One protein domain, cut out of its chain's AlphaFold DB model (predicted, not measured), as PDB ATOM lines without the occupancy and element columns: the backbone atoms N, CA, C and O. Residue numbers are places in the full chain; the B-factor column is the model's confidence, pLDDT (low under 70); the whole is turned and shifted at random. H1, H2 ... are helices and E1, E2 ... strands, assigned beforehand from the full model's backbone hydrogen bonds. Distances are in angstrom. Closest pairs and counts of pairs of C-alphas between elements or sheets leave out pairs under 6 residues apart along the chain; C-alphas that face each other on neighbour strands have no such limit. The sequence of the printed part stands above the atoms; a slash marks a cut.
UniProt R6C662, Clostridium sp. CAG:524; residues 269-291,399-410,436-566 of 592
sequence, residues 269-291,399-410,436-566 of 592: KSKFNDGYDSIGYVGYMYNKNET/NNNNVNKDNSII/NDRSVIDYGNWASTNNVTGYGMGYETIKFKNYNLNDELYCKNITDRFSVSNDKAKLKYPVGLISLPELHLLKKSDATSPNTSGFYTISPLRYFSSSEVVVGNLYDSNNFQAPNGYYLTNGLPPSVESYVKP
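AT A GLANCE: This is residues 269 to 291, 399 to 410 and 436 to 566 of the 592 residues of a protein of Clostridium sp. CAG:524 (UniProt R6C662). What shape? It has little regular structure: long loops wrap a strongly twisted antiparallel sheet, E2 E3 E4 E5, with H1 and H3 on it. Make-up? The 166 printed residues, 45 in E1 H1 H2 E2 E3 H3 H4 E4 E5 E6, are mixed in class and compact, with radius of gyration of the C-alphas 15.8 A and spans 44 by 41 by 27 A.

HOW THE PARTS SIT: What pairs? In the hairpin of E4, residues 519 to 527, and E5, 531 to 536, N 521 and O 534 are within hydrogen-bond range, 3.0 A. What is on the sheet? H1, 279 to 282, and H3, 500 to 505, are, at heights 7.4 A and 10.1 A. In H3 every O i to N i+4 pair is within range.

IN THESE COORDINATES: The start? E1, 269 to 271, begins at C-alpha (-29.284, 30.897, 26.752). The end? E6, 561 to 563, ends at (-28.570, 34.866, 25.316).

THE WHOLE: Cuts? Residues 292 to 398 and 411 to 435 are not printed, with gaps 12.1 A and 12.8 A. Low confidence? Residues 536 to 554, among others, have pLDDT under 70.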
ATOM      1  N   LYS A 269     -27.962  30.514  27.254       92.75
ATOM      2  CA  LYS A 269     -29.284  30.897  26.752       92.75
ATOM      3  C   LYS A 269     -30.362  30.521  27.757       92.75
ATOM      4  O   LYS A 269     -30.277  29.483  28.400       92.75
ATOM      5  N   SER A 270     -31.390  31.352  27.839       95.75
ATOM      6  CA  SER A 270     -32.600  31.079  28.608       95.75
ATOM      7  C   SER A 270     -33.804  31.612  27.854       95.75
ATOM      8  O   SER A 270     -33.686  32.536  27.050       95.75
ATOM      9  N   LYS A 271     -34.976  31.063  28.158       96.06
ATOM     10  CA  LYS A 271     -36.249  31.743  27.913       96.06
ATOM     11  C   LYS A 271     -36.403  32.887  28.906       96.06
ATOM     12  O   LYS A 271     -35.917  32.781  30.036       96.06
ATOM     13  N   PHE A 272     -37.108  33.947  28.525       95.94
ATOM     14  CA  PHE A 272     -37.526  34.967  29.484       95.94
ATOM     15  C   PHE A 272     -38.597  34.399  30.428       95.94
ATOM     16  O   PHE A 272     -38.463  34.470  31.649       95.94
ATOM     17  N   ASN A 273     -39.620  33.744  29.871       96.19
ATOM     18  CA  ASN A 273     -40.720  33.116  30.611       96.19
ATOM     19  C   ASN A 273     -41.236  31.844  29.901       96.19
ATOM     20  O   ASN A 273     -40.822  31.553  28.782       96.19
ATOM     21  N   ASP A 274     -42.108  31.050  30.534       90.94
ATOM     22  CA  ASP A 274     -42.633  29.806  29.936       90.94
ATOM     23  C   ASP A 274     -43.728  30.053  28.883       90.94
ATOM     24  O   ASP A 274     -43.799  29.324  27.891       90.94
ATOM     25  N   GLY A 275     -44.554  31.081  29.080       92.69
ATOM     26  CA  GLY A 275     -45.648  31.459  28.188       92.69
ATOM     27  C   GLY A 275     -45.432  32.771  27.437       92.69
ATOM     28  O   GLY A 275     -44.469  33.507  27.644       92.69
ATOM     29  N   TYR A 276     -46.357  33.060  26.528       92.75
ATOM     30  CA  TYR A 276     -46.384  34.298  25.743       92.75
ATOM     31  C   TYR A 276     -47.807  34.794  25.478       92.75
ATOM     32  O   TYR A 276     -47.990  35.943  25.109       92.75
ATOM     33  N   ASP A 277     -48.822  33.966  25.685       93.38
ATOM     34  CA  ASP A 277     -50.226  34.195  25.337       93.38
ATOM     35  C   ASP A 277     -50.973  35.068  26.357       93.38
ATOM     36  O   ASP A 277     -52.193  35.035  26.433       93.38
ATOM     37  N   SER A 278     -50.259  35.826  27.183       94.62
ATOM     38  CA  SER A 278     -50.832  36.733  28.177       94.62
ATOM     39  C   SER A 278     -49.859  37.863  28.476       94.62
ATOM     40  O   SER A 278     -48.643  37.646  28.495       94.62
ATOM     41  N   ILE A 279     -50.391  39.060  28.735       93.31
ATOM     42  CA  ILE A 279     -49.608  40.284  28.956       93.31
ATOM     43  C   ILE A 279     -48.662  40.115  30.150       93.31
ATOM     44  O   ILE A 279     -47.532  40.588  30.112       93.31
ATOM     45  N   GLY A 280     -49.081  39.393  31.196       95.00
ATOM     46  CA  GLY A 280     -48.270  39.208  32.404       95.00
ATOM     47  C   GLY A 280     -46.898  38.563  32.154       95.00
ATOM     48  O   GLY A 280     -45.972  38.782  32.934       95.00
ATOM     49  N   TYR A 281     -46.718  37.836  31.043       96.38
ATOM     50  CA  TYR A 281     -45.447  37.181  30.715       96.38
ATOM     51  C   TYR A 281     -44.306  38.139  30.338       96.38
ATOM     52  O   TYR A 281     -43.159  37.690  30.313       96.38
ATOM     53  N   VAL A 282     -44.564  39.434  30.101       94.50
ATOM     54  CA  VAL A 282     -43.485  40.430  29.915       94.50
ATOM     55  C   VAL A 282     -42.776  40.822  31.223       94.50
ATOM     56  O   VAL A 282     -41.787  41.556  31.201       94.50
ATOM     57  N   GLY A 283     -43.291  40.380  32.375       95.81
ATOM     58  CA  GLY A 283     -42.743  40.714  33.687       95.81
ATOM     59  C   GLY A 283     -41.507  39.893  34.060       95.81
ATOM     60  O   GLY A 283     -41.488  38.672  33.900       95.81
ATOM     61  N   TYR A 284     -40.498  40.550  34.640       97.19
ATOM     62  CA  TYR A 284     -39.334  39.888  35.252       97.19
ATOM     63  C   TYR A 284     -39.734  39.043  36.479       97.19
ATOM     64  O   TYR A 284     -39.121  38.017  36.783       97.19
ATOM     65  N   MET A 285     -40.831  39.433  37.128       97.50
ATOM     66  CA  MET A 285     -41.698  38.592  37.955       97.50
ATOM     67  C   MET A 285     -43.152  38.844  37.546       97.50
ATOM     68  O   MET A 285     -43.473  39.893  36.980       97.50
ATOM     69  N   TYR A 286     -44.033  37.889  37.826       96.88
ATOM     70  CA  TYR A 286     -45.440  37.959  37.427       96.88
ATOM     71  C   TYR A 286     -46.334  37.153  38.379       96.88
ATOM     72  O   TYR A 286     -45.851  36.503  39.305       96.88
ATOM     73  N   ASN A 287     -47.653  37.250  38.205       96.94
ATOM     74  CA  ASN A 287     -48.624  36.474  38.966       96.94
ATOM     75  C   ASN A 287     -49.136  35.381  38.041       96.94
ATOM     76  O   ASN A 287     -49.962  35.640  37.159       96.94
ATOM     77  N   LYS A 288     -48.620  34.164  38.220       95.62
ATOM     78  CA  LYS A 288     -48.876  33.047  37.312       95.62
ATOM     79  C   LYS A 288     -50.354  32.687  37.231       95.62
ATOM     80  O   LYS A 288     -50.836  32.350  36.152       95.62
ATOM     81  N   ASN A 289     -51.080  32.796  38.342       95.62
ATOM     82  CA  ASN A 289     -52.504  32.474  38.392       95.62
ATOM     83  C   ASN A 289     -53.338  33.488  37.602       95.62
ATOM     84  O   ASN A 289     -54.106  33.085  36.729       95.62
ATOM     85  N   GLU A 290     -53.145  34.789  37.839       95.19
ATOM     86  CA  GLU A 290     -53.874  35.832  37.100       95.19
ATOM     87  C   GLU A 290     -53.455  35.870  35.623       95.19
ATOM     88  O   GLU A 290     -54.295  35.969  34.732       95.19
ATOM     89  N   THR A 291     -52.168  35.673  35.332       94.88
ATOM     90  CA  THR A 291     -51.646  35.648  33.954       94.88
ATOM     91  C   THR A 291     -52.257  34.502  33.146       94.88
ATOM     92  O   THR A 291     -52.701  34.713  32.019       94.88
ATOM     93  N   ASN A 399     -50.751  45.914  36.801       88.31
ATOM     94  CA  ASN A 399     -50.814  47.168  37.583       88.31
ATOM     95  C   ASN A 399     -50.997  46.971  39.101       88.31
ATOM     96  O   ASN A 399     -50.770  47.897  39.878       88.31
ATOM     97  N   ASN A 400     -51.417  45.787  39.550       91.62
ATOM     98  CA  ASN A 400     -51.705  45.523  40.958       91.62
ATOM     99  C   ASN A 400     -50.413  45.460  41.801       91.62
ATOM    100  O   ASN A 400     -49.388  44.932  41.385       91.62
ATOM    101  N   ASN A 401     -50.475  45.898  43.059       89.69
ATOM    102  CA  ASN A 401     -49.360  45.814  44.016       89.69
ATOM    103  C   ASN A 401     -48.847  44.386  44.300       89.69
ATOM    104  O   ASN A 401     -47.805  44.221  44.934       89.69
ATOM    105  N   ASN A 402     -49.599  43.360  43.902       90.50
ATOM    106  CA  ASN A 402     -49.297  41.948  44.109       90.50
ATOM    107  C   ASN A 402     -48.966  41.211  42.799       90.50
ATOM    108  O   ASN A 402     -49.075  39.988  42.770       90.50
ATOM    109  N   VAL A 403     -48.568  41.917  41.732       94.94
ATOM    110  CA  VAL A 403     -48.225  41.290  40.440       94.94
ATOM    111  C   VAL A 403     -46.965  40.433  40.483       94.94
ATOM    112  O   VAL A 403     -46.849  39.542  39.665       94.94
ATOM    113  N   ASN A 404     -46.035  40.634  41.416       96.88
ATOM    114  CA  ASN A 404     -44.791  39.858  41.478       96.88
ATOM    115  C   ASN A 404     -44.904  38.725  42.511       96.88
ATOM    116  O   ASN A 404     -44.467  38.878  43.653       96.88
ATOM    117  N   LYS A 405     -45.529  37.602  42.141       96.69
ATOM    118  CA  LYS A 405     -45.662  36.416  43.016       96.69
ATOM    119  C   LYS A 405     -44.708  35.296  42.643       96.69
ATOM    120  O   LYS A 405     -44.220  34.597  43.523       96.69
ATOM    121  N   ASP A 406     -44.437  35.170  41.356       97.25
ATOM    122  CA  ASP A 406     -43.667  34.097  40.765       97.25
ATOM    123  C   ASP A 406     -42.471  34.688  40.011       97.25
ATOM    124  O   ASP A 406     -42.585  35.703  39.311       97.25
ATOM    125  N   ASN A 407     -41.310  34.047  40.152       97.88
ATOM    126  CA  ASN A 407     -40.133  34.383  39.360       97.88
ATOM    127  C   ASN A 407     -40.367  34.034  37.885       97.88
ATOM    128  O   ASN A 407     -40.949  32.996  37.561       97.88
ATOM    129  N   SER A 408     -39.856  34.870  36.981       98.25
ATOM    130  CA  SER A 408     -39.654  34.457  35.592       98.25
ATOM    131  C   SER A 408     -38.562  33.379  35.492       98.25
ATOM    132  O   SER A 408     -37.766  33.178  36.422       98.25
ATOM    133  N   ILE A 409     -38.507  32.687  34.348       98.50
ATOM    134  CA  ILE A 409     -37.452  31.698  34.079       98.50
ATOM    135  C   ILE A 409     -36.087  32.388  34.105       98.50
ATOM    136  O   ILE A 409     -35.178  31.922  34.787       98.50
ATOM    137  N   ILE A 410     -35.960  33.524  33.415       98.44
ATOM    138  CA  ILE A 410     -34.683  34.233  33.303       98.44
ATOM    139  C   ILE A 410     -34.198  34.801  34.636       98.44
ATOM    140  O   ILE A 410     -32.999  34.764  34.902       98.44
ATOM    141  N   ASN A 436     -37.835  47.027  35.306       95.06
ATOM    142  CA  ASN A 436     -38.754  46.334  34.383       95.06
ATOM    143  C   ASN A 436     -40.009  47.196  34.151       95.06
ATOM    144  O   ASN A 436     -41.092  46.826  34.596       95.06
ATOM    145  N   ASP A 437     -39.869  48.374  33.532       93.12
ATOM    146  CA  ASP A 437     -40.974  49.345  33.420       93.12
ATOM    147  C   ASP A 437     -42.131  48.801  32.564       93.12
ATOM    148  O   ASP A 437     -42.060  48.797  31.331       93.12
ATOM    149  N   ARG A 438     -43.205  48.354  33.225       93.00
ATOM    150  CA  ARG A 438     -44.421  47.817  32.592       93.00
ATOM    151  C   ARG A 438     -45.471  48.897  32.338       93.00
ATOM    152  O   ARG A 438     -46.614  48.571  32.024       93.00
ATOM    153  N   SER A 439     -45.111  50.178  32.442       91.94
ATOM    154  CA  SER A 439     -46.028  51.275  32.130       91.94
ATOM    155  C   SER A 439     -46.489  51.193  30.675       91.94
ATOM    156  O   SER A 439     -45.678  51.168  29.746       91.94
ATOM    157  N   VAL A 440     -47.804  51.164  30.483       91.06
ATOM    158  CA  VAL A 440     -48.442  51.146  29.164       91.06
ATOM    159  C   VAL A 440     -48.618  52.580  28.668       91.06
ATOM    160  O   VAL A 440     -49.149  53.422  29.392       91.06
ATOM    161  N   ILE A 441     -48.180  52.853  27.437       90.31
ATOM    162  CA  ILE A 441     -48.356  54.159  26.772       90.31
ATOM    163  C   ILE A 441     -49.501  54.150  25.758       90.31
ATOM    164  O   ILE A 441     -50.029  55.203  25.417       90.31
ATOM    165  N   ASP A 442     -49.892  52.967  25.293       89.19
ATOM    166  CA  ASP A 442     -51.000  52.760  24.371       89.19
ATOM    167  C   ASP A 442     -51.603  51.385  24.658       89.19
ATOM    168  O   ASP A 442     -50.896  50.378  24.622       89.19
ATOM    169  N   TYR A 443     -52.894  51.341  24.984       87.38
ATOM    170  CA  TYR A 443     -53.604  50.087  25.237       87.38
ATOM    171  C   TYR A 443     -54.118  49.432  23.945       87.38
ATOM    172  O   TYR A 443     -54.586  48.297  23.994       87.38
ATOM    173  N   GLY A 444     -54.041  50.098  22.789       85.00
ATOM    174  CA  GLY A 444     -54.532  49.560  21.520       85.00
ATOM    175  C   GLY A 444     -55.971  49.039  21.628       85.00
ATOM    176  O   GLY A 444     -56.853  49.705  22.175       85.00
ATOM    177  N   ASN A 445     -56.203  47.810  21.161       81.81
ATOM    178  CA  ASN A 445     -57.507  47.134  21.229       81.81
ATOM    179  C   ASN A 445     -57.931  46.684  22.644       81.81
ATOM    180  O   ASN A 445     -59.000  46.098  22.790       81.81
ATOM    181  N   TRP A 446     -57.109  46.899  23.673       86.12
ATOM    182  CA  TRP A 446     -57.445  46.571  25.062       86.12
ATOM    183  C   TRP A 446     -58.080  47.729  25.833       86.12
ATOM    184  O   TRP A 446     -58.491  47.549  26.979       86.12
ATOM    185  N   ALA A 447     -58.152  48.927  25.249       80.75
ATOM    186  CA  ALA A 447     -58.881  50.020  25.871       80.75
ATOM    187  C   ALA A 447     -60.395  49.767  25.797       80.75
ATOM    188  O   ALA A 447     -60.937  49.475  24.733       80.75
ATOM    189  N   SER A 448     -61.104  49.947  26.910       63.12
ATOM    190  CA  SER A 448     -62.572  49.861  26.942       63.12
ATOM    191  C   SER A 448     -63.276  50.998  26.201       63.12
ATOM    192  O   SER A 448     -64.409  50.826  25.755       63.12
ATOM    193  N   THR A 449     -62.609  52.142  26.033       55.31
ATOM    194  CA  THR A 449     -63.127  53.311  25.317       55.31
ATOM    195  C   THR A 449     -62.042  53.898  24.416       55.31
ATOM    196  O   THR A 449     -61.422  54.900  24.767       55.31
ATOM    197  N   ASN A 450     -61.788  53.298  23.252       50.22
ATOM    198  CA  ASN A 450     -60.970  53.956  22.234       50.22
ATOM    199  C   ASN A 450     -61.839  54.529  21.112       50.22
ATOM    200  O   ASN A 450     -62.676  53.847  20.525       50.22
ATOM    201  N   ASN A 451     -61.595  55.806  20.799       43.91
ATOM    202  CA  ASN A 451     -61.922  56.407  19.512       43.91
ATOM    203  C   ASN A 451     -61.053  55.713  18.459       43.91
ATOM    204  O   ASN A 451     -59.955  56.180  18.159       43.91
ATOM    205  N   VAL A 452     -61.516  54.582  17.923       48.91
ATOM    206  CA  VAL A 452     -60.901  53.968  16.744       48.91
ATOM    207  C   VAL A 452     -60.910  55.012  15.624       48.91
ATOM    208  O   VAL A 452     -61.955  55.349  15.065       48.91
ATOM    209  N   THR A 453     -59.737  55.559  15.319       43.19
ATOM    210  CA  THR A 453     -59.497  56.496  14.223       43.19
ATOM    211  C   THR A 453     -59.598  55.745  12.897       43.19
ATOM    212  O   THR A 453     -58.605  55.362  12.301       43.19
ATOM    213  N   GLY A 454     -60.818  55.470  12.435       42.97
ATOM    214  CA  GLY A 454     -61.111  55.057  11.055       42.97
ATOM    215  C   GLY A 454     -60.644  53.665  10.587       42.97
ATOM    216  O   GLY A 454     -61.145  53.215   9.562       42.97
ATOM    217  N   TYR A 455     -59.757  52.960  11.305       44.66
ATOM    218  CA  TYR A 455     -59.134  51.703  10.837       44.66
ATOM    219  C   TYR A 455     -59.737  50.386  11.393       44.66
ATOM    220  O   TYR A 455     -59.388  49.309  10.910       44.66
ATOM    221  N   GLY A 456     -60.684  50.428  12.340       57.06
ATOM    222  CA  GLY A 456     -61.316  49.225  12.926       57.06
ATOM    223  C   GLY A 456     -60.468  48.497  13.993       57.06
ATOM    224  O   GLY A 456     -59.400  48.972  14.363       57.06
ATOM    225  N   MET A 457     -60.931  47.340  14.497       60.59
ATOM    226  CA  MET A 457     -60.181  46.474  15.438       60.59
ATOM    227  C   MET A 457     -59.119  45.622  14.716       60.59
ATOM    228  O   MET A 457     -59.301  44.420  14.533       60.59
ATOM    229  N   GLY A 458     -58.043  46.254  14.239       63.00
ATOM    230  CA  GLY A 458     -56.949  45.609  13.492       63.00
ATOM    231  C   GLY A 458     -55.825  45.029  14.368       63.00
ATOM    232  O   GLY A 458     -56.066  44.549  15.473       63.00
ATOM    233  N   TYR A 459     -54.580  45.115  13.883       68.19
ATOM    234  CA  TYR A 459     -53.343  44.661  14.551       68.19
ATOM    235  C   TYR A 459     -52.858  45.587  15.688       68.19
ATOM    236  O   TYR A 459     -51.671  45.597  16.014       68.19
ATOM    237  N   GLU A 460     -53.738  46.396  16.280       75.38
ATOM    238  CA  GLU A 460     -53.338  47.332  17.332       75.38
ATOM    239  C   GLU A 460     -52.903  46.582  18.594       75.38
ATOM    240  O   GLU A 460     -53.625  45.739  19.134       75.38
ATOM    241  N   THR A 461     -51.702  46.904  19.064       81.56
ATOM    242  CA  THR A 461     -51.023  46.218  20.164       81.56
ATOM    243  C   THR A 461     -50.995  47.105  21.400       81.56
ATOM    244  O   THR A 461     -50.855  48.320  21.271       81.56
ATOM    245  N   ILE A 462     -50.986  46.518  22.596       88.31
ATOM    246  CA  ILE A 462     -50.506  47.230  23.783       88.31
ATOM    247  C   ILE A 462     -49.037  47.583  23.553       88.31
ATOM    248  O   ILE A 462     -48.241  46.710  23.202       88.31
ATOM    249  N   LYS A 463     -48.672  48.842  23.774       89.75
ATOM    250  CA  LYS A 463     -47.295  49.333  23.689       89.75
ATOM    251  C   LYS A 463     -46.853  49.751  25.083       89.75
ATOM    252  O   LYS A 463     -47.509  50.566  25.739       89.75
ATOM    253  N   PHE A 464     -45.742  49.186  25.537       90.69
ATOM    254  CA  PHE A 464     -45.109  49.609  26.781       90.69
ATOM    255  C   PHE A 464     -44.256  50.853  26.538       90.69
ATOM    256  O   PHE A 464     -43.961  51.201  25.396       90.69
ATOM    257  N   LYS A 465     -43.841  51.528  27.609       87.94
ATOM    258  CA  LYS A 465     -43.037  52.758  27.556       87.94
ATOM    259  C   LYS A 465     -41.844  52.669  26.600       87.94
ATOM    260  O   LYS A 465     -41.595  53.599  25.844       87.94
ATOM    261  N   ASN A 466     -41.172  51.521  26.590       82.81
ATOM    262  CA  ASN A 466     -39.984  51.260  25.778       82.81
ATOM    263  C   ASN A 466     -40.287  50.876  24.317       82.81
ATOM    264  O   ASN A 466     -39.362  50.590  23.564       82.81
ATOM    265  N   TYR A 467     -41.558  50.886  23.894       82.50
ATOM    266  CA  TYR A 467     -41.931  50.775  22.481       82.50
ATOM    267  C   TYR A 467     -41.382  51.943  21.661       82.50
ATOM    268  O   TYR A 467     -40.946  51.763  20.527       82.50
ATOM    269  N   ASN A 468     -41.378  53.136  22.262       78.56
ATOM    270  CA  ASN A 468     -40.635  54.274  21.756       78.56
ATOM    271  C   ASN A 468     -39.325  54.385  22.535       78.56
ATOM    272  O   ASN A 468     -39.289  54.263  23.764       78.56
ATOM    273  N   LEU A 469     -38.249  54.638  21.801       74.81
ATOM    274  CA  LEU A 469     -36.930  54.834  22.380       74.81
ATOM    275  C   LEU A 469     -36.943  56.055  23.298       74.81
ATOM    276  O   LEU A 469     -37.480  57.107  22.947       74.81
ATOM    277  N   ASN A 470     -36.384  55.886  24.490       79.50
ATOM    278  CA  ASN A 470     -36.282  56.922  25.504       79.50
ATOM    279  C   ASN A 470     -35.040  56.671  26.367       79.50
ATOM    280  O   ASN A 470     -34.578  55.536  26.472       79.50
ATOM    281  N   ASP A 471     -34.546  57.734  26.994       84.19
ATOM    282  CA  ASP A 471     -33.351  57.707  27.841       84.19
ATOM    283  C   ASP A 471     -33.701  57.739  29.339       84.19
ATOM    284  O   ASP A 471     -32.847  58.060  30.160       84.19
ATOM    285  N   GLU A 472     -34.952  57.478  29.742       89.25
ATOM    286  CA  GLU A 472     -35.353  57.586  31.151       89.25
ATOM    287  C   GLU A 472     -34.840  56.401  31.978       89.25
ATOM    288  O   GLU A 472     -35.297  55.268  31.828       89.25
ATOM    289  N   LEU A 473     -33.957  56.677  32.939       91.12
ATOM    290  CA  LEU A 473     -33.405  55.691  33.876       91.12
ATOM    291  C   LEU A 473     -34.282  55.552  35.133       91.12
ATOM    292  O   LEU A 473     -33.792  55.414  36.255       91.12
ATOM    293  N   TYR A 474     -35.600  55.658  34.957       87.38
ATOM    294  CA  TYR A 474     -36.579  55.721  36.036       87.38
ATOM    295  C   TYR A 474     -37.795  54.835  35.759       87.38
ATOM    296  O   TYR A 474     -38.500  55.007  34.763       87.38
ATOM    297  N   CYS A 475     -38.093  53.955  36.717       87.38
ATOM    298  CA  CYS A 475     -39.341  53.199  36.792       87.38
ATOM    299  C   CYS A 475     -40.330  53.906  37.722       87.38
ATOM    300  O   CYS A 475     -40.015  54.163  38.887       87.38
ATOM    301  N   LYS A 476     -41.565  54.159  37.275       88.25
ATOM    302  CA  LYS A 476     -42.588  54.809  38.118       88.25
ATOM    303  C   LYS A 476     -43.135  53.890  39.213       88.25
ATOM    304  O   LYS A 476     -43.292  54.335  40.349       88.25
ATOM    305  N   ASN A 477     -43.416  52.633  38.886       91.88
ATOM    306  CA  ASN A 477     -44.119  51.718  39.784       91.88
ATOM    307  C   ASN A 477     -43.144  50.987  40.708       91.88
ATOM    308  O   ASN A 477     -42.127  50.463  40.262       91.88
ATOM    309  N   ILE A 478     -43.476  50.889  41.997       93.19
ATOM    310  CA  ILE A 478     -42.644  50.169  42.976       93.19
ATOM    311  C   ILE A 478     -42.535  48.669  42.660       93.19
ATOM    312  O   ILE A 478     -41.525  48.050  42.969       93.19
ATOM    313  N   THR A 479     -43.534  48.091  41.996       95.81
ATOM    314  CA  THR A 479     -43.533  46.701  41.514       95.81
ATOM    315  C   THR A 479     -42.611  46.477  40.314       95.81
ATOM    316  O   THR A 479     -42.370  45.334  39.950       95.81
ATOM    317  N   ASP A 480     -42.067  47.528  39.706       95.75
ATOM    318  CA  ASP A 480     -41.175  47.431  38.541       95.75
ATOM    319  C   ASP A 480     -39.714  47.756  38.898       95.75
ATOM    320  O   ASP A 480     -38.825  47.657  38.053       95.75
ATOM    321  N   ARG A 481     -39.460  48.142  40.156       95.19
ATOM    322  CA  ARG A 481     -38.148  48.542  40.684       95.19
ATOM    323  C   ARG A 481     -37.474  47.380  41.401       95.19
ATOM    324  O   ARG A 481     -37.533  47.300  42.625       95.19
ATOM    325  N   PHE A 482     -36.860  46.470  40.664       97.62
ATOM    326  CA  PHE A 482     -36.282  45.271  41.256       97.62
ATOM    327  C   PHE A 482     -35.012  45.581  42.053       97.62
ATOM    328  O   PHE A 482     -34.070  46.132  41.497       97.62
ATOM    329  N   SER A 483     -34.974  45.227  43.335       96.44
ATOM    330  CA  SER A 483     -33.784  45.357  44.191       96.44
ATOM    331  C   SER A 483     -33.809  44.316  45.314       96.44
ATOM    332  O   SER A 483     -34.834  43.664  45.551       96.44
ATOM    333  N   VAL A 484     -32.697  44.147  46.031       96.06
ATOM    334  CA  VAL A 484     -32.650  43.288  47.224       96.06
ATOM    335  C   VAL A 484     -33.484  43.902  48.347       96.06
ATOM    336  O   VAL A 484     -34.130  43.179  49.096       96.06
ATOM    337  N   SER A 485     -33.552  45.226  48.462       93.50
ATOM    338  CA  SER A 485     -34.361  45.916  49.481       93.50
ATOM    339  C   SER A 485     -35.862  46.014  49.183       93.50
ATOM    340  O   SER A 485     -36.631  46.301  50.100       93.50
ATOM    341  N   ASN A 486     -36.321  45.775  47.950       94.69
ATOM    342  CA  ASN A 486     -37.721  45.995  47.585       94.69
ATOM    343  C   ASN A 486     -38.591  44.737  47.721       94.69
ATOM    344  O   ASN A 486     -38.631  43.892  46.832       94.69
ATOM    345  N   ASP A 487     -39.407  44.658  48.769       94.12
ATOM    346  CA  ASP A 487     -40.302  43.510  48.988       94.12
ATOM    347  C   ASP A 487     -41.449  43.389  47.965       94.12
ATOM    348  O   ASP A 487     -42.099  42.346  47.880       94.12
ATOM    349  N   LYS A 488     -41.719  44.432  47.165       95.38
ATOM    350  CA  LYS A 488     -42.703  44.387  46.067       95.38
ATOM    351  C   LYS A 488     -42.105  43.931  44.740       95.38
ATOM    352  O   LYS A 488     -42.857  43.527  43.857       95.38
ATOM    353  N   ALA A 489     -40.787  43.986  44.592       96.38
ATOM    354  CA  ALA A 489     -40.047  43.562  43.407       96.38
ATOM    355  C   ALA A 489     -38.685  43.029  43.868       96.38
ATOM    356  O   ALA A 489     -37.653  43.683  43.741       96.38
ATOM    357  N   LYS A 490     -38.714  41.859  44.504       96.81
ATOM    358  CA  LYS A 490     -37.585  41.358  45.284       96.81
ATOM    359  C   LYS A 490     -36.587  40.612  44.411       96.81
ATOM    360  O   LYS A 490     -36.949  39.670  43.701       96.81
ATOM    361  N   LEU A 491     -35.321  40.982  44.532       98.00
ATOM    362  CA  LEU A 491     -34.201  40.165  44.087       98.00
ATOM    363  C   LEU A 491     -33.629  39.376  45.267       98.00
ATOM    364  O   LEU A 491     -33.560  39.886  46.387       98.00
ATOM    365  N   LYS A 492     -33.210  38.133  45.014       98.00
ATOM    366  CA  LYS A 492     -32.458  37.325  45.986       98.00
ATOM    367  C   LYS A 492     -31.028  37.862  46.142       98.00
ATOM    368  O   LYS A 492     -30.499  37.862  47.248       98.00
ATOM    369  N   TYR A 493     -30.447  38.356  45.048       98.06
ATOM    370  CA  TYR A 493     -29.081  38.884  44.959       98.06
ATOM    371  C   TYR A 493     -29.050  40.193  44.150       98.06
ATOM    372  O   TYR A 493     -29.958  40.408  43.348       98.06
ATOM    373  N   PRO A 494     -28.032  41.063  44.303       96.94
ATOM    374  CA  PRO A 494     -27.947  42.357  43.608       96.94
ATOM    375  C   PRO A 494     -27.534  42.217  42.127       96.94
ATOM    376  O   PRO A 494     -26.562  42.811  41.661       96.94
ATOM    377  N   VAL A 495     -28.290  41.422  41.369       98.44
ATOM    378  CA  VAL A 495     -28.056  41.098  39.959       98.44
ATOM    379  C   VAL A 495     -29.357  41.191  39.166       98.44
ATOM    380  O   VAL A 495     -30.423  40.772  39.620       98.44
ATOM    381  N   GLY A 496     -29.269  41.717  37.952       97.62
ATOM    382  CA  GLY A 496     -30.406  41.833  37.053       97.62
ATOM    383  C   GLY A 496     -29.992  41.788  35.591       97.62
ATOM    384  O   GLY A 496     -29.000  41.163  35.216       97.62
ATOM    385  N   LEU A 497     -30.781  42.463  34.766       96.00
ATOM    386  CA  LEU A 497     -30.559  42.625  33.336       96.00
ATOM    387  C   LEU A 497     -30.526  44.113  33.000       96.00
ATOM    388  O   LEU A 497     -31.195  44.916  33.652       96.00
ATOM    389  N   ILE A 498     -29.792  44.453  31.945       92.81
ATOM    390  CA  ILE A 498     -29.782  45.804  31.381       92.81
ATOM    391  C   ILE A 498     -31.160  46.169  30.823       92.81
ATOM    392  O   ILE A 498     -31.856  45.320  30.257       92.81
ATOM    393  N   SER A 499     -31.560  47.426  30.984       91.50
ATOM    394  CA  SER A 499     -32.776  47.979  30.382       91.50
ATOM    395  C   SER A 499     -32.524  48.561  28.987       91.50
ATOM    396  O   SER A 499     -31.393  48.888  28.623       91.50
ATOM    397  N   LEU A 500     -33.581  48.702  28.181       86.31
ATOM    398  CA  LEU A 500     -33.475  49.337  26.866       86.31
ATOM    399  C   LEU A 500     -32.961  50.788  26.951       86.31
ATOM    400  O   LEU A 500     -32.076  51.103  26.160       86.31
ATOM    401  N   PRO A 501     -33.416  51.650  27.886       87.81
ATOM    402  CA  PRO A 501     -32.843  52.988  28.039       87.81
ATOM    403  C   PRO A 501     -31.336  52.969  28.324       87.81
ATOM    404  O   PRO A 501     -30.581  53.708  27.702       87.81
ATOM    405  N   GLU A 502     -30.857  52.071  29.190       89.81
ATOM    406  CA  GLU A 502     -29.417  51.940  29.466       89.81
ATOM    407  C   GLU A 502     -28.621  51.492  28.242       89.81
ATOM    408  O   GLU A 502     -27.523  51.991  27.999       89.81
ATOM    409  N   LEU A 503     -29.178  50.571  27.454       84.44
ATOM    410  CA  LEU A 503     -28.575  50.156  26.194       84.44
ATOM    411  C   LEU A 503     -28.600  51.292  25.156       84.44
ATOM    412  O   LEU A 503     -27.649  51.442  24.390       84.44
ATOM    413  N   HIS A 504     -29.662  52.103  25.141       81.94
ATOM    414  CA  HIS A 504     -29.827  53.225  24.218       81.94
ATOM    415  C   HIS A 504     -28.798  54.333  24.450       81.94
ATOM    416  O   HIS A 504     -28.292  54.886  23.473       81.94
ATOM    417  N   LEU A 505     -28.416  54.598  25.704       84.00
ATOM    418  CA  LEU A 505     -27.410  55.610  26.047       84.00
ATOM    419  C   LEU A 505     -26.082  55.428  25.291       84.00
ATOM    420  O   LEU A 505     -25.423  56.407  24.939       84.00
ATOM    421  N   LEU A 506     -25.723  54.184  24.968       79.69
ATOM    422  CA  LEU A 506     -24.516  53.853  24.206       79.69
ATOM    423  C   LEU A 506     -24.624  54.224  22.718       79.69
ATOM    424  O   LEU A 506     -23.596  54.322  22.046       79.69
ATOM    425  N   LYS A 507     -25.851  54.433  22.212       72.88
ATOM    426  CA  LYS A 507     -26.284  54.605  20.811       72.88
ATOM    427  C   LYS A 507     -25.979  53.441  19.874       72.88
ATOM    428  O   LYS A 507     -26.856  53.022  19.127       72.88
ATOM    429  N   LYS A 508     -24.754  52.924  19.891       68.50
ATOM    430  CA  LYS A 508     -24.346  51.724  19.159       68.50
ATOM    431  C   LYS A 508     -24.119  50.604  20.169       68.50
ATOM    432  O   LYS A 508     -23.118  50.605  20.882       68.50
ATOM    433  N   SER A 509     -25.050  49.651  20.228       59.19
ATOM    434  CA  SER A 509     -25.006  48.502  21.152       59.19
ATOM    435  C   SER A 509     -23.722  47.677  21.035       59.19
ATOM    436  O   SER A 509     -23.286  47.075  22.019       59.19
ATOM    437  N   ASP A 510     -23.075  47.715  19.868       61.75
ATOM    438  CA  ASP A 510     -21.804  47.051  19.562       61.75
ATOM    439  C   ASP A 510     -20.663  47.507  20.485       61.75
ATOM    440  O   ASP A 510     -19.722  46.750  20.720       61.75
ATOM    441  N   ALA A 511     -20.796  48.677  21.128       52.81
ATOM    442  CA  ALA A 511     -19.896  49.157  22.182       52.81
ATOM    443  C   ALA A 511     -19.899  48.285  23.458       52.81
ATOM    444  O   ALA A 511     -19.088  48.507  24.359       52.81
ATOM    445  N   THR A 512     -20.787  47.285  23.546       60.12
ATOM    446  CA  THR A 512     -20.913  46.359  24.689       60.12
ATOM    447  C   THR A 512     -20.937  44.875  24.316       60.12
ATOM    448  O   THR A 512     -21.227  44.033  25.168       60.12
ATOM    449  N   SER A 513     -20.687  44.527  23.049       60.81
ATOM    450  CA  SER A 513     -20.363  43.165  22.591       60.81
ATOM    451  C   SER A 513     -20.336  43.153  21.059       60.81
ATOM    452  O   SER A 513     -21.393  43.250  20.454       60.81
ATOM    453  N   PRO A 514     -19.187  42.985  20.396       50.97
ATOM    454  CA  PRO A 514     -19.160  42.894  18.938       50.97
ATOM    455  C   PRO A 514     -19.735  41.575  18.374       50.97
ATOM    456  O   PRO A 514     -19.996  41.522  17.182       50.97
ATOM    457  N   ASN A 515     -19.951  40.518  19.185       53.25
ATOM    458  CA  ASN A 515     -20.084  39.140  18.660       53.25
ATOM    459  C   ASN A 515     -21.149  38.225  19.315       53.25
ATOM    460  O   ASN A 515     -21.120  37.009  19.122       53.25
ATOM    461  N   THR A 516     -22.107  38.741  20.090       55.47
ATOM    462  CA  THR A 516     -23.229  37.913  20.589       55.47
ATOM    463  C   THR A 516     -24.443  38.053  19.677       55.47
ATOM    464  O   THR A 516     -24.904  39.169  19.466       55.47
ATOM    465  N   SER A 517     -25.035  36.946  19.200       61.25
ATOM    466  CA  SER A 517     -26.433  37.004  18.729       61.25
ATOM    467  C   SER A 517     -27.287  37.564  19.879       61.25
ATOM    468  O   SER A 517     -26.910  37.383  21.035       61.25
ATOM    469  N   GLY A 518     -28.356  38.314  19.605       76.62
ATOM    470  CA  GLY A 518     -28.966  39.191  20.612       76.62
ATOM    471  C   GLY A 518     -29.289  38.558  21.972       76.62
ATOM    472  O   GLY A 518     -29.517  37.348  22.073       76.62
ATOM    473  N   PHE A 519     -29.302  39.396  23.011       84.31
ATOM    474  CA  PHE A 519     -29.515  39.014  24.409       84.31
ATOM    475  C   PHE A 519     -30.753  39.690  25.007       84.31
ATOM    476  O   PHE A 519     -31.133  40.793  24.606       84.31
ATOM    477  N   TYR A 520     -31.380  39.042  25.988       90.25
ATOM    478  CA  TYR A 520     -32.536  39.615  26.675       90.25
ATOM    479  C   TYR A 520     -32.166  40.869  27.472       90.25
ATOM    480  O   TYR A 520     -31.206  40.874  28.242       90.25
ATOM    481  N   THR A 521     -32.981  41.910  27.323       91.38
ATOM    482  CA  THR A 521     -33.028  43.036  28.262       91.38
ATOM    483  C   THR A 521     -34.142  42.796  29.284       91.38
ATOM    484  O   THR A 521     -34.985  41.916  29.101       91.38
ATOM    485  N   ILE A 522     -34.189  43.599  30.347       94.44
ATOM    486  CA  ILE A 522     -35.317  43.577  31.289       94.44
ATOM    487  C   ILE A 522     -36.565  44.289  30.732       94.44
ATOM    488  O   ILE A 522     -37.621  44.252  31.355       94.44
ATOM    489  N   SER A 523     -36.478  44.982  29.596       92.00
ATOM    490  CA  SER A 523     -37.529  45.896  29.140       92.00
ATOM    491  C   SER A 523     -38.637  45.184  28.345       92.00
ATOM    492  O   SER A 523     -38.344  44.498  27.362       92.00
ATOM    493  N   PRO A 524     -39.920  45.380  28.702       92.62
ATOM    494  CA  PRO A 524     -41.037  44.912  27.885       92.62
ATOM    495  C   PRO A 524     -41.194  45.791  26.630       92.62
ATOM    496  O   PRO A 524     -40.899  46.987  26.680       92.62
ATOM    497  N   LEU A 525     -41.669  45.216  25.516       87.69
ATOM    498  CA  LEU A 525     -41.852  45.944  24.249       87.69
ATOM    499  C   LEU A 525     -43.330  46.204  23.939       87.69
ATOM    500  O   LEU A 525     -43.789  47.348  23.933       87.69
ATOM    501  N   ARG A 526     -44.087  45.133  23.677       88.88
ATOM    502  CA  ARG A 526     -45.497  45.195  23.274       88.88
ATOM    503  C   ARG A 526     -46.243  43.899  23.576       88.88
ATOM    504  O   ARG A 526     -45.635  42.883  23.916       88.88
ATOM    505  N   TYR A 527     -47.558  43.937  23.403       88.44
ATOM    506  CA  TYR A 527     -48.424  42.765  23.428       88.44
ATOM    507  C   TYR A 527     -49.532  42.861  22.374       88.44
ATOM    508  O   TYR A 527     -50.253  43.854  22.322       88.44
ATOM    509  N   PHE A 528     -49.710  41.809  21.573       80.12
ATOM    510  CA  PHE A 528     -50.860  41.659  20.666       80.12
ATOM    511  C   PHE A 528     -51.654  40.384  20.980       80.12
ATOM    512  O   PHE A 528     -52.630  40.413  21.724       80.12
ATOM    513  N   SER A 529     -51.197  39.261  20.425       75.62
ATOM    514  CA  SER A 529     -51.591  37.891  20.769       75.62
ATOM    515  C   SER A 529     -50.445  37.119  21.427       75.62
ATOM    516  O   SER A 529     -50.645  36.041  21.981       75.62
ATOM    517  N   SER A 530     -49.244  37.692  21.373       78.75
ATOM    518  CA  SER A 530     -48.060  37.255  22.085       78.75
ATOM    519  C   SER A 530     -47.406  38.453  22.765       78.75
ATOM    520  O   SER A 530     -47.258  39.517  22.160       78.75
ATOM    521  N   SER A 531     -46.993  38.254  24.009       81.50
ATOM    522  CA  SER A 531     -46.040  39.094  24.721       81.50
ATOM    523  C   SER A 531     -44.733  39.149  23.958       81.50
ATOM    524  O   SER A 531     -44.292  38.140  23.412       81.50
ATOM    525  N   GLU A 532     -44.104  40.317  23.962       85.00
ATOM    526  CA  GLU A 532     -42.776  40.515  23.409       85.00
ATOM    527  C   GLU A 532     -41.896  41.282  24.396       85.00
ATOM    528  O   GLU A 532     -42.267  42.345  24.911       85.00
ATOM    529  N   VAL A 533     -40.707  40.734  24.632       81.38
ATOM    530  CA  VAL A 533     -39.656  41.349  25.446       81.38
ATOM    531  C   VAL A 533     -38.533  41.802  24.525       81.38
ATOM    532  O   VAL A 533     -38.213  41.134  23.537       81.38
ATOM    533  N   VAL A 534     -37.943  42.953  24.843       80.00
ATOM    534  CA  VAL A 534     -36.867  43.540  24.050       80.00
ATOM    535  C   VAL A 534     -35.624  42.654  24.119       80.00
ATOM    536  O   VAL A 534     -35.102  42.353  25.198       80.00
ATOM    537  N   VAL A 535     -35.118  42.294  22.942       72.75
ATOM    538  CA  VAL A 535     -33.819  41.646  22.766       72.75
ATOM    539  C   VAL A 535     -32.859  42.651  22.155       72.75
ATOM    540  O   VAL A 535     -33.081  43.138  21.043       72.75
ATOM    541  N   GLY A 536     -31.780  42.952  22.875       62.66
ATOM    542  CA  GLY A 536     -30.682  43.751  22.349       62.66
ATOM    543  C   GLY A 536     -29.986  42.948  21.257       62.66
ATOM    544  O   GLY A 536     -29.306  41.974  21.563       62.66
ATOM    545  N   ASN A 537     -30.201  43.309  19.989       59.34
ATOM    546  CA  ASN A 537     -29.558  42.676  18.839       59.34
ATOM    547  C   ASN A 537     -28.497  43.594  18.231       59.34
ATOM    548  O   ASN A 537     -28.728  44.786  18.047       59.34
ATOM    549  N   LEU A 538     -27.368  42.970  17.901       52.16
ATOM    550  CA  LEU A 538     -26.160  43.529  17.307       52.16
ATOM    551  C   LEU A 538     -26.146  43.140  15.829       52.16
ATOM    552  O   LEU A 538     -25.591  42.109  15.460       52.16
ATOM    553  N   TYR A 539     -26.834  43.899  14.985       40.25
ATOM    554  CA  TYR A 539     -26.581  43.842  13.550       40.25
ATOM    555  C   TYR A 539     -26.556  45.263  13.021       40.25
ATOM    556  O   TYR A 539     -27.569  45.955  13.082       40.25
ATOM    557  N   ASP A 540     -25.359  45.644  12.564       41.06
ATOM    558  CA  ASP A 540     -24.988  46.826  11.787       41.06
ATOM    559  C   ASP A 540     -26.171  47.733  11.446       41.06
ATOM    560  O   ASP A 540     -26.796  47.643  10.389       41.06
ATOM    561  N   SER A 541     -26.504  48.620  12.375       40.84
ATOM    562  CA  SER A 541     -27.377  49.726  12.050       40.84
ATOM    563  C   SER A 541     -26.632  50.997  12.389       40.84
ATOM    564  O   SER A 541     -26.567  51.436  13.536       40.84
ATOM    565  N   ASN A 542     -26.189  51.687  11.351       42.03
ATOM    566  CA  ASN A 542     -26.057  53.140  11.374       42.03
ATOM    567  C   ASN A 542     -27.377  53.869  11.733       42.03
ATOM    568  O   ASN A 542     -27.429  55.088  11.652       42.03
ATOM    569  N   ASN A 543     -28.426  53.152  12.163       44.84
ATOM    570  CA  ASN A 543     -29.781  53.626  12.366       44.84
ATOM    571  C   ASN A 543     -30.366  53.045  13.661       44.84
ATOM    572  O   ASN A 543     -31.151  52.108  13.612       44.84
ATOM    573  N   PHE A 544     -30.037  53.632  14.815       50.78
ATOM    574  CA  PHE A 544     -30.889  53.526  16.004       50.78
ATOM    575  C   PHE A 544     -32.112  54.430  15.743       50.78
ATOM    576  O   PHE A 544     -32.127  55.578  16.182       50.78
ATOM    577  N   GLN A 545     -33.069  54.006  14.901       44.47
ATOM    578  CA  GLN A 545     -34.205  54.859  14.513       44.47
ATOM    579  C   GLN A 545     -35.566  54.157  14.590       44.47
ATOM    580  O   GLN A 545     -35.833  53.154  13.928       44.47
ATOM    581  N   ALA A 546     -36.477  54.803  15.317       39.81
ATOM    582  CA  ALA A 546     -37.918  54.734  15.110       39.81
ATOM    583  C   ALA A 546     -38.514  56.138  15.347       39.81
ATOM    584  O   ALA A 546     -37.932  56.891  16.129       39.81
ATOM    585  N   PRO A 547     -39.670  56.513  14.763       33.81
ATOM    586  CA  PRO A 547     -40.459  55.861  13.720       33.81
ATOM    587  C   PRO A 547     -40.778  56.840  12.570       33.81
ATOM    588  O   PRO A 547     -41.669  57.671  12.679       33.81
ATOM    589  N   ASN A 548     -40.067  56.711  11.451       33.19
ATOM    590  CA  ASN A 548     -40.645  56.833  10.100       33.19
ATOM    591  C   ASN A 548     -39.862  55.970   9.081       33.19
ATOM    592  O   ASN A 548     -39.892  56.218   7.880       33.19
ATOM    593  N   GLY A 549     -39.163  54.932   9.557       37.00
ATOM    594  CA  GLY A 549     -38.315  54.066   8.735       37.00
ATOM    595  C   GLY A 549     -37.390  53.220   9.603       37.00
ATOM    596  O   GLY A 549     -36.225  53.557   9.744       37.00
ATOM    597  N   TYR A 550     -37.990  52.203  10.235       37.91
ATOM    598  CA  TYR A 550     -37.443  51.108  11.053       37.91
ATOM    599  C   TYR A 550     -35.914  50.926  11.039       37.91
ATOM    600  O   TYR A 550     -35.341  50.814   9.965       37.91
ATOM    601  N   TYR A 551     -35.279  50.812  12.214       46.56
ATOM    602  CA  TYR A 551     -34.815  49.547  12.814       46.56
ATOM    603  C   TYR A 551     -34.337  49.799  14.254       46.56
ATOM    604  O   TYR A 551     -33.403  50.559  14.471       46.56
ATOM    605  N   LEU A 552     -34.978  49.129  15.222       46.28
ATOM    606  CA  LEU A 552     -34.335  48.499  16.377       46.28
ATOM    607  C   LEU A 552     -35.255  47.513  17.093       46.28
ATOM    608  O   LEU A 552     -36.395  47.810  17.434       46.28
ATOM    609  N   THR A 553     -34.641  46.359  17.352       51.03
ATOM    610  CA  THR A 553     -35.013  45.252  18.239       51.03
ATOM    611  C   THR A 553     -36.270  44.469  17.866       51.03
ATOM    612  O   THR A 553     -37.398  44.852  18.155       51.03
ATOM    613  N   ASN A 554     -36.054  43.292  17.273       62.81
ATOM    614  CA  ASN A 554     -37.042  42.219  17.260       62.81
ATOM    615  C   ASN A 554     -37.448  41.930  18.714       62.81
ATOM    616  O   ASN A 554     -36.632  41.425  19.489       62.81
ATOM    617  N   GLY A 555     -38.684  42.258  19.090       72.31
ATOM    618  CA  GLY A 555     -39.292  41.678  20.277       72.31
ATOM    619  C   GLY A 555     -39.332  40.166  20.095       72.31
ATOM    620  O   GLY A 555     -39.786  39.682  19.057       72.31
ATOM    621  N   LEU A 556     -38.810  39.411  21.059       84.31
ATOM    622  CA  LEU A 556     -38.965  37.960  21.048       84.31
ATOM    623  C   LEU A 556     -40.100  37.569  21.990       84.31
ATOM    624  O   LEU A 556     -40.204  38.135  23.088       84.31
ATOM    625  N   PRO A 557     -40.920  36.573  21.613       89.12
ATOM    626  CA  PRO A 557     -41.806  35.932  22.564       89.12
ATOM    627  C   PRO A 557     -41.000  35.458  23.784       89.12
ATOM    628  O   PRO A 557     -39.927  34.875  23.599       89.12
ATOM    629  N   PRO A 558     -41.492  35.654  25.023       90.38
ATOM    630  CA  PRO A 558     -40.765  35.272  26.233       90.38
ATOM    631  C   PRO A 558     -40.362  33.794  26.282       90.38
ATOM    632  O   PRO A 558     -39.411  33.449  26.972       90.38
ATOM    633  N   SER A 559     -41.073  32.938  25.546       91.94
ATOM    634  CA  SER A 559     -40.847  31.491  25.468       91.94
ATOM    635  C   SER A 559     -39.734  31.053  24.505       91.94
ATOM    636  O   SER A 559     -39.392  29.867  24.482       91.94
ATOM    637  N   VAL A 560     -39.179  31.970  23.709       90.69
ATOM    638  CA  VAL A 560     -38.042  31.708  22.813       90.69
ATOM    639  C   VAL A 560     -36.740  31.812  23.608       90.69
ATOM    640  O   VAL A 560     -36.638  32.585  24.549       90.69
ATOM    641  N   GLU A 561     -35.729  31.019  23.266       91.69
ATOM    642  CA  GLU A 561     -34.422  31.128  23.917       91.69
ATOM    643  C   GLU A 561     -33.578  32.252  23.308       91.69
ATOM    644  O   GLU A 561     -33.446  32.366  22.088       91.69
ATOM    645  N   SER A 562     -32.945  33.047  24.166       88.38
ATOM    646  CA  SER A 562     -31.981  34.081  23.786       88.38
ATOM    647  C   SER A 562     -30.839  34.124  24.802       88.38
ATOM    648  O   SER A 562     -30.922  33.520  25.874       88.38
ATOM    649  N   TYR A 563     -29.735  34.780  24.446       89.69
ATOM    650  CA  TYR A 563     -28.570  34.866  25.316       89.69
ATOM    651  C   TYR A 563     -28.851  35.725  26.552       89.69
ATOM    652  O   TYR A 563     -29.647  36.665  26.516       89.69
ATOM    653  N   VAL A 564     -28.171  35.407  27.652       92.88
ATOM    654  CA  VAL A 564     -28.346  36.095  28.935       92.88
ATOM    655  C   VAL A 564     -27.038  36.744  29.365       92.88
ATOM    656  O   VAL A 564     -26.017  36.071  29.523       92.88
ATOM    657  N   LYS A 565     -27.075  38.062  29.576       92.50
ATOM    658  CA  LYS A 565     -25.950  38.842  30.100       92.50
ATOM    659  C   LYS A 565     -26.344  39.448  31.449       92.50
ATOM    660  O   LYS A 565     -27.087  40.430  31.457       92.50
ATOM    661  N   PRO A 566     -25.881  38.876  32.574       96.25
ATOM    662  CA  PRO A 566     -26.110  39.450  33.887       96.25
ATOM    663  C   PRO A 566     -25.548  40.862  33.969       96.25
ATOM    664  O   PRO A 566     -24.511  41.178  33.380       96.25
TER     665      PRO A 566